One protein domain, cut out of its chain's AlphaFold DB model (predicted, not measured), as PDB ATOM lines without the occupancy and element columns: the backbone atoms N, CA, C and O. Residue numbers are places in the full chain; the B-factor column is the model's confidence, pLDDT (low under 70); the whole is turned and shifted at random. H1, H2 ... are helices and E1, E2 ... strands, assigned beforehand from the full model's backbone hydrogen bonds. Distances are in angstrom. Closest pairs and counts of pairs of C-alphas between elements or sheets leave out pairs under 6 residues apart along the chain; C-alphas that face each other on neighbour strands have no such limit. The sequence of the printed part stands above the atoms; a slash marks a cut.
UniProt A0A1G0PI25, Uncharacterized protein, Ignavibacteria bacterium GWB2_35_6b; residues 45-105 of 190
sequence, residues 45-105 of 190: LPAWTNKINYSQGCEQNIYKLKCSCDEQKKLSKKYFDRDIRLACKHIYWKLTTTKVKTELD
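This is residues 45 to 105 of the 190 residues of an uncharacterized protein of Ignavibacteria bacterium GWB2_35_6b (UniProt A0A1G0PI25). A small two-stranded hairpin, E1 and E2, has the helix H2 over one face, nearer to E2 than to E1, while the short helices H1 and H3 lie towards opposite ends of the domain. A long loop, residues 76 to 88, runs from H1 back to H2. The printed part has 61 residues, with two strands and then three helices in the order E1, E2, H1, H2, H3; the sheet is antiparallel, and the class is mixed, with under half of the residues in named elements. The whole is compact and rounded, with a radius of gyration of the C-alphas of 10.8 A and spans of 28 by 25 by 18 A.

E1, residues 53 to 55, begins at C-alpha 53 (73.367, 109.482, 188.977) and is 6.6 A long. E2, residues 58 to 61, is 10.1 A long. H1, residues 70 to 75, is 8.6 A long. H2, residues 89 to 97, is 11.7 A long and begins at C-alpha 89 (62.449, 108.205, 198.121). H3, residues 99 to 103, is 8.0 A long and ends at C-alpha 103 (58.086, 116.338, 182.258).

E1 and E2 form an antiparallel hairpin at 150 degrees, with N 53 and O 60 at 2.8 A. Residues 60 to 61 of E2 also pair antiparallel with residues 66 to 67. The closest C-alphas of E2 and H2, Gln 60 and Ile 91, are 7.1 A apart. H2 and H3 are close but not clearly touching, at 5.4 A between the C-alphas of Leu 95 and Lys 101. H1 and H2 are near each other, with 5 pairs of C-alphas within 10 A; H1 and H3 are apart. In H1 and H2 every O i to N i+4 pair is within hydrogen-bond range; H3 has 0 of 1, but 2 of 2 O i to N i+3 pairs.

The C-alphas of Gly 57 and Asp 105 are the two farthest apart, at 29.1 A. The printed part has no cut. The link from H1 to H2 is long, with 13 residues. No printed residue is under 70 in pLDDT.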
ATOM      1  N   LEU A  45      60.076 109.404 180.191       95.44
ATOM      2  CA  LEU A  45      60.917 110.575 180.381       95.44
ATOM      3  C   LEU A  45      61.780 110.786 179.139       95.44
ATOM      4  O   LEU A  45      62.150 109.809 178.489       95.44
ATOM      5  N   PRO A  46      62.187 112.024 178.838       96.31
ATOM      6  CA  PRO A  46      63.084 112.290 177.724       96.31
ATOM      7  C   PRO A  46      64.415 111.532 177.835       96.31
ATOM      8  O   PRO A  46      64.942 111.331 178.936       96.31
ATOM      9  N   ALA A  47      65.024 111.198 176.696       96.81
ATOM     10  CA  ALA A  47      66.272 110.431 176.627       96.81
ATOM     11  C   ALA A  47      67.438 111.053 177.420       96.81
ATOM     12  O   ALA A  47      68.268 110.325 177.960       96.81
ATOM     13  N   TRP A  48      67.477 112.383 177.577       95.62
ATOM     14  CA  TRP A  48      68.507 113.069 178.371       95.62
ATOM     15  C   TRP A  48      68.489 112.685 179.863       95.62
ATOM     16  O   TRP A  48      69.476 112.879 180.576       95.62
ATOM     17  N   THR A  49      67.382 112.116 180.348       95.44
ATOM     18  CA  THR A  49      67.264 111.587 181.716       95.44
ATOM     19  C   THR A  49      67.877 110.191 181.870       95.44
ATOM     20  O   THR A  49      68.053 109.721 182.998       95.44
ATOM     21  N   ASN A  50      68.232 109.518 180.765       96.69
ATOM     22  CA  ASN A  50      68.820 108.180 180.756       96.69
ATOM     23  C   ASN A  50      70.317 108.222 181.054       96.69
ATOM     24  O   ASN A  50      71.167 107.944 180.213       96.69
ATOM     25  N   LYS A  51      70.627 108.565 182.297       94.62
ATOM     26  CA  LYS A  51      71.979 108.551 182.833       94.62
ATOM     27  C   LYS A  51      71.975 108.019 184.251       94.62
ATOM     28  O   LYS A  51      70.968 108.088 184.960       94.62
ATOM     29  N   ILE A  52      73.124 107.500 184.648       95.75
ATOM     30  CA  ILE A  52      73.365 107.062 186.012       95.75
ATOM     31  C   ILE A  52      73.731 108.291 186.847       95.75
ATOM     32  O   ILE A  52      74.566 109.100 186.451       95.75
ATOM     33  N   ASN A  53      73.073 108.449 187.992       92.56
ATOM     34  CA  ASN A  53      73.367 109.482 188.977       92.56
ATOM     35  C   ASN A  53      73.726 108.806 190.298       92.56
ATOM     36  O   ASN A  53      73.098 107.815 190.668       92.56
ATOM     37  N   TYR A  54      74.664 109.390 191.036       93.44
ATOM     38  CA  TYR A  54      75.024 108.940 192.376       93.44
ATOM     39  C   TYR A  54      74.596 109.994 193.393       93.44
ATOM     40  O   TYR A  54      74.949 111.167 193.271       93.44
ATOM     41  N   SER A  55      73.807 109.600 194.388       89.25
ATOM     42  CA  SER A  55      73.539 110.447 195.553       89.25
ATOM     43  C   SER A  55      73.166 109.603 196.761       89.25
ATOM     44  O   SER A  55      72.483 108.590 196.614       89.25
ATOM     45  N   GLN A  56      73.575 110.041 197.957       87.00
ATOM     46  CA  GLN A  56      73.280 109.346 199.220       87.00
ATOM     47  C   GLN A  56      73.690 107.857 199.185       87.00
ATOM     48  O   GLN A  56      72.944 106.985 199.623       87.00
ATOM     49  N   GLY A  57      74.846 107.558 198.579       91.69
ATOM     50  CA  GLY A  57      75.362 106.189 198.441       91.69
ATOM     51  C   GLY A  57      74.571 105.284 197.487       91.69
ATOM     52  O   GLY A  57      74.828 104.086 197.440       91.69
ATOM     53  N   CYS A  58      73.610 105.825 196.732       95.81
ATOM     54  CA  CYS A  58      72.765 105.052 195.827       95.81
ATOM     55  C   CYS A  58      72.999 105.437 194.363       95.81
ATOM     56  O   CYS A  58      73.034 106.622 194.018       95.81
ATOM     57  N   GLU A  59      73.073 104.424 193.501       97.06
ATOM     58  CA  GLU A  59      73.053 104.557 192.048       97.06
ATOM     59  C   GLU A  59      71.603 104.675 191.566       97.06
ATOM     60  O   GLU A  59      70.744 103.890 191.966       97.06
ATOM     61  N   GLN A  60      71.314 105.658 190.714       96.00
ATOM     62  CA  GLN A  60      69.963 105.987 190.262       96.00
ATOM     63  C   GLN A  60      69.922 106.208 188.751       96.00
ATOM     64  O   GLN A  60      70.615 107.075 188.218       96.00
ATOM     65  N   ASN A  61      69.016 105.510 188.071       96.06
ATOM     66  CA  ASN A  61      68.620 105.807 186.700       96.06
ATOM     67  C   ASN A  61      67.117 106.113 186.680       96.06
ATOM     68  O   ASN A  61      66.276 105.213 186.705       96.06
ATOM     69  N   ILE A  62      66.793 107.404 186.645       95.62
ATOM     70  CA  ILE A  62      65.419 107.922 186.666       95.62
ATOM     71  C   ILE A  62      64.638 107.592 185.395       95.62
ATOM     72  O   ILE A  62      63.462 107.254 185.490       95.62
ATOM     73  N   TYR A  63      65.288 107.592 184.226       95.56
ATOM     74  CA  TYR A  63      64.664 107.156 182.977       95.56
ATOM     75  C   TYR A  63      64.154 105.722 183.097       95.56
ATOM     76  O   TYR A  63      63.030 105.436 182.712       95.56
ATOM     77  N   LYS A  64      64.942 104.827 183.700       94.69
ATOM     78  CA  LYS A  64      64.570 103.421 183.921       94.69
ATOM     79  C   LYS A  64      63.775 103.188 185.211       94.69
ATOM     80  O   LYS A  64      63.396 102.049 185.464       94.69
ATOM     81  N   LEU A  65      63.559 104.224 186.028       94.69
ATOM     82  CA  LEU A  65      62.987 104.135 187.382       94.69
ATOM     83  C   LEU A  65      63.692 103.081 188.259       94.69
ATOM     84  O   LEU A  65      63.062 102.320 188.997       94.69
ATOM     85  N   LYS A  66      65.026 103.023 188.162       95.75
ATOM     86  CA  LYS A  66      65.874 102.084 188.906       95.75
ATOM     87  C   LYS A  66      66.739 102.809 189.922       95.75
ATOM     88  O   LYS A  66      67.320 103.847 189.617       95.75
ATOM     89  N   CYS A  67      66.856 102.225 191.107       97.25
ATOM     90  CA  CYS A  67      67.727 102.700 192.171       97.25
ATOM     91  C   CYS A  67      68.366 101.497 192.871       97.25
ATOM     92  O   CYS A  67      67.704 100.477 193.039       97.25
ATOM     93  N   SER A  68      69.624 101.605 193.292       97.50
ATOM     94  CA  SER A  68      70.320 100.522 193.997       97.50
ATOM     95  C   SER A  68      69.901 100.357 195.464       97.50
ATOM     96  O   SER A  68      70.370  99.428 196.126       97.50
ATOM     97  N   CYS A  69      69.018 101.217 195.990       97.00
ATOM     98  CA  CYS A  69      68.555 101.125 197.373       97.00
ATOM     99  C   CYS A  69      67.643  99.911 197.615       97.00
ATOM    100  O   CYS A  69      66.916  99.455 196.728       97.00
ATOM    101  N   ASP A  70      67.626  99.410 198.851       96.62
ATOM    102  CA  ASP A  70      66.874  98.198 199.194       96.62
ATOM    103  C   ASP A  70      65.358  98.363 199.090       96.62
ATOM    104  O   ASP A  70      64.650  97.408 198.774       96.62
ATOM    105  N   GLU A  71      64.853  99.578 199.305       94.12
ATOM    106  CA  GLU A  71      63.447  99.911 199.080       94.12
ATOM    107  C   GLU A  71      63.057  99.648 197.620       94.12
ATOM    108  O   GLU A  71      62.111  98.907 197.359       94.12
ATOM    109  N   GLN A  72      63.832 100.159 196.657       94.62
ATOM    110  CA  GLN A  72      63.539  99.961 195.239       94.62
ATOM    111  C   GLN A  72      63.661  98.486 194.849       94.62
ATOM    112  O   GLN A  72      62.772  97.983 194.167       94.62
ATOM    113  N   LYS A  73      64.668  97.762 195.362       94.44
ATOM    114  CA  LYS A  73      64.796  96.307 195.147       94.44
ATOM    115  C   LYS A  73      63.575  95.528 195.648       94.44
ATOM    116  O   LYS A  73      63.206  94.511 195.062       94.44
ATOM    117  N   LYS A  74      62.960  95.953 196.759       93.56
ATOM    118  CA  LYS A  74      61.725  95.345 197.283       93.56
ATOM    119  C   LYS A  74      60.525  95.688 196.397       93.56
ATOM    120  O   LYS A  74      59.733  94.799 196.090       93.56
ATOM    121  N   LEU A  75      60.408  96.946 195.971       91.56
ATOM    122  CA  LEU A  75      59.319  97.423 195.114       91.56
ATOM    123  C   LEU A  75      59.365  96.777 193.720       91.56
ATOM    124  O   LEU A  75      58.336  96.322 193.231       91.56
ATOM    125  N   SER A  76      60.548  96.629 193.118       92.31
ATOM    126  CA  SER A  76      60.735  96.052 191.777       92.31
ATOM    127  C   SER A  76      60.423  94.559 191.678       92.31
ATOM    128  O   SER A  76      60.313  94.027 190.579       92.31
ATOM    129  N   LYS A  77      60.314  93.861 192.814       90.69
ATOM    130  CA  LYS A  77      59.832  92.470 192.864       90.69
ATOM    131  C   LYS A  77      58.308  92.380 192.760       90.69
ATOM    132  O   LYS A  77      57.791  91.315 192.445       90.69
ATOM    133  N   LYS A  78      57.603  93.469 193.082       87.81
ATOM    134  CA  LYS A  78      56.138  93.521 193.188       87.81
ATOM    135  C   LYS A  78      55.496  94.304 192.048       87.81
ATOM    136  O   LYS A  78      54.422  93.935 191.586       87.81
ATOM    137  N   TYR A  79      56.139  95.386 191.626       89.25
ATOM    138  CA  TYR A  79      55.609  96.336 190.659       89.25
ATOM    139  C   TYR A  79      56.462  96.350 189.389       89.25
ATOM    140  O   TYR A  79      57.660  96.063 189.422       89.25
ATOM    141  N   PHE A  80      55.836  96.687 188.265       86.62
ATOM    142  CA  PHE A  80      56.427  96.623 186.925       86.62
ATOM    143  C   PHE A  80      56.018  97.855 186.104       86.62
ATOM    144  O   PHE A  80      55.287  98.707 186.596       86.62
ATOM    145  N   ASP A  81      56.478  97.960 184.855       83.06
ATOM    146  CA  ASP A  81      55.941  98.880 183.835       83.06
ATOM    147  C   ASP A  81      55.665 100.320 184.298       83.06
ATOM    148  O   ASP A  81      54.533 100.804 184.249       83.06
ATOM    149  N   ARG A  82      56.719 101.013 184.748       93.31
ATOM    150  CA  ARG A  82      56.690 102.416 185.212       93.31
ATOM    151  C   ARG A  82      55.609 102.738 186.255       93.31
ATOM    152  O   ARG A  82      55.244 103.902 186.405       93.31
ATOM    153  N   ASP A  83      55.112 101.740 186.980       92.88
ATOM    154  CA  ASP A  83      54.187 101.926 188.097       92.88
ATOM    155  C   ASP A  83      54.747 102.962 189.078       92.88
ATOM    156  O   ASP A  83      55.914 102.902 189.468       92.88
ATOM    157  N   ILE A  84      53.914 103.924 189.471       93.06
ATOM    158  CA  ILE A  84      54.296 105.011 190.373       93.06
ATOM    159  C   ILE A  84      54.874 104.504 191.699       93.06
ATOM    160  O   ILE A  84      55.771 105.124 192.269       93.06
ATOM    161  N   ARG A  85      54.430 103.323 192.139       91.38
ATOM    162  CA  ARG A  85      54.879 102.666 193.370       91.38
ATOM    163  C   ARG A  85      56.312 102.145 193.278       91.38
ATOM    164  O   ARG A  85      56.853 101.709 194.284       91.38
ATOM    165  N   LEU A  86      56.950 102.183 192.104       92.19
ATOM    166  CA  LEU A  86      58.382 101.899 191.943       92.19
ATOM    167  C   LEU A  86      59.280 103.062 192.370       92.19
ATOM    168  O   LEU A  86      60.485 102.866 192.561       92.19
ATOM    169  N   ALA A  87      58.734 104.270 192.497       94.38
ATOM    170  CA  ALA A  87      59.507 105.432 192.894       94.38
ATOM    171  C   ALA A  87      59.812 105.367 194.396       94.38
ATOM    172  O   ALA A  87      58.993 105.787 195.203       94.38
ATOM    173  N   CYS A  88      60.996 104.871 194.766       94.88
ATOM    174  CA  CYS A  88      61.532 105.020 196.122       94.88
ATOM    175  C   CYS A  88      61.832 106.494 196.441       94.88
ATOM    176  O   CYS A  88      61.885 107.323 195.526       94.88
ATOM    177  N   LYS A  89      62.155 106.817 197.703       95.12
ATOM    178  CA  LYS A  89      62.449 108.205 198.121       95.12
ATOM    179  C   LYS A  89      63.480 108.928 197.237       95.12
ATOM    180  O   LYS A  89      63.340 110.115 196.957       95.12
ATOM    181  N   HIS A  90      64.498 108.209 196.753       95.62
ATOM    182  CA  HIS A  90      65.556 108.773 195.907       95.62
ATOM    183  C   HIS A  90      65.051 109.112 194.500       95.62
ATOM    184  O   HIS A  90      65.333 110.190 193.975       95.62
ATOM    185  N   ILE A  91      64.285 108.196 193.897       95.88
ATOM    186  CA  ILE A  91      63.669 108.408 192.583       95.88
ATOM    187  C   ILE A  91      62.646 109.533 192.679       95.88
ATOM    188  O   ILE A  91      62.706 110.463 191.882       95.88
ATOM    189  N   TYR A  92      61.782 109.503 193.695       95.88
ATOM    190  CA  TYR A  92      60.833 110.572 193.980       95.88
ATOM    191  C   TYR A  92      61.516 111.937 194.065       95.88
ATOM    192  O   TYR A  92      61.114 112.860 193.363       95.88
ATOM    193  N   TRP A  93      62.577 112.063 194.867       95.19
ATOM    194  CA  TRP A  93      63.271 113.337 195.028       95.19
ATOM    195  C   TRP A  93      63.826 113.845 193.696       95.19
ATOM    196  O   TRP A  93      63.644 115.012 193.356       95.19
ATOM    197  N   LYS A  94      64.436 112.975 192.881       94.81
ATOM    198  CA  LYS A  94      64.927 113.369 191.552       94.81
ATOM    199  C   LYS A  94      63.794 113.782 190.611       94.81
ATOM    200  O   LYS A  94      63.944 114.773 189.897       94.81
ATOM    201  N   LEU A  95      62.683 113.051 190.625       95.88
ATOM    202  CA  LEU A  95      61.501 113.336 189.815       95.88
ATOM    203  C   LEU A  95      60.864 114.686 190.182       95.88
ATOM    204  O   LEU A  95      60.421 115.400 189.290       95.88
ATOM    205  N   THR A  96      60.842 115.062 191.463       94.75
ATOM    206  CA  THR A  96      60.087 116.238 191.938       94.75
ATOM    207  C   THR A  96      60.925 117.499 192.144       94.75
ATOM    208  O   THR A  96      60.380 118.603 192.092       94.75
ATOM    209  N   THR A  97      62.244 117.383 192.325       92.94
ATOM    210  CA  THR A  97      63.106 118.539 192.655       92.94
ATOM    211  C   THR A  97      64.020 119.001 191.525       92.94
ATOM    212  O   THR A  97      64.506 120.131 191.556       92.94
ATOM    213  N   THR A  98      64.239 118.179 190.498       93.25
ATOM    214  CA  THR A  98      65.122 118.524 189.370       93.25
ATOM    215  C   THR A  98      64.336 119.059 188.170       93.25
ATOM    216  O   THR A  98      63.110 119.162 188.216       93.25
ATOM    217  N   LYS A  99      65.028 119.358 187.058       94.38
ATOM    218  CA  LYS A  99      64.389 119.711 185.777       94.38
ATOM    219  C   LYS A  99      63.376 118.659 185.310       94.38
ATOM    220  O   LYS A  99      62.412 119.014 184.665       94.38
ATOM    221  N   VAL A 100      63.525 117.397 185.716       94.62
ATOM    222  CA  VAL A 100      62.611 116.297 185.356       94.62
ATOM    223  C   VAL A 100      61.164 116.572 185.777       94.62
ATOM    224  O   VAL A 100      60.239 116.086 185.136       94.62
ATOM    225  N   LYS A 101      60.941 117.396 186.809       95.44
ATOM    226  CA  LYS A 101      59.592 117.745 187.274       95.44
ATOM    227  C   LYS A 101      58.740 118.434 186.203       95.44
ATOM    228  O   LYS A 101      57.519 118.446 186.333       95.44
ATOM    229  N   THR A 102      59.345 119.053 185.185       94.69
ATOM    230  CA  THR A 102      58.599 119.686 184.082       94.69
ATOM    231  C   THR A 102      57.981 118.660 183.143       94.69
ATOM    232  O   THR A 102      56.962 118.954 182.538       94.69
ATOM    233  N   GLU A 103      58.528 117.445 183.115       95.50
ATOM    234  CA  GLU A 103      58.086 116.338 182.258       95.50
ATOM    235  C   GLU A 103      56.936 115.526 182.869       95.50
ATOM    236  O   GLU A 103      56.429 114.589 182.260       95.50
ATOM    237  N   LEU A 104      56.542 115.842 184.105       95.00
ATOM    238  CA  LEU A 104      55.479 115.137 184.813       95.00
ATOM    239  C   LEU A 104      54.173 115.927 184.733       95.00
ATOM    240  O   LEU A 104      54.137 117.123 185.059       95.00
ATOM    241  N   ASP A 105      53.089 115.241 184.375       93.31
ATOM    242  CA  ASP A 105      51.753 115.818 184.428       93.31
ATOM    243  C   ASP A 105      51.305 116.082 185.878       93.31
ATOM    244  O   ASP A 105      51.919 115.644 186.863       93.31
TER     245      ASP A 105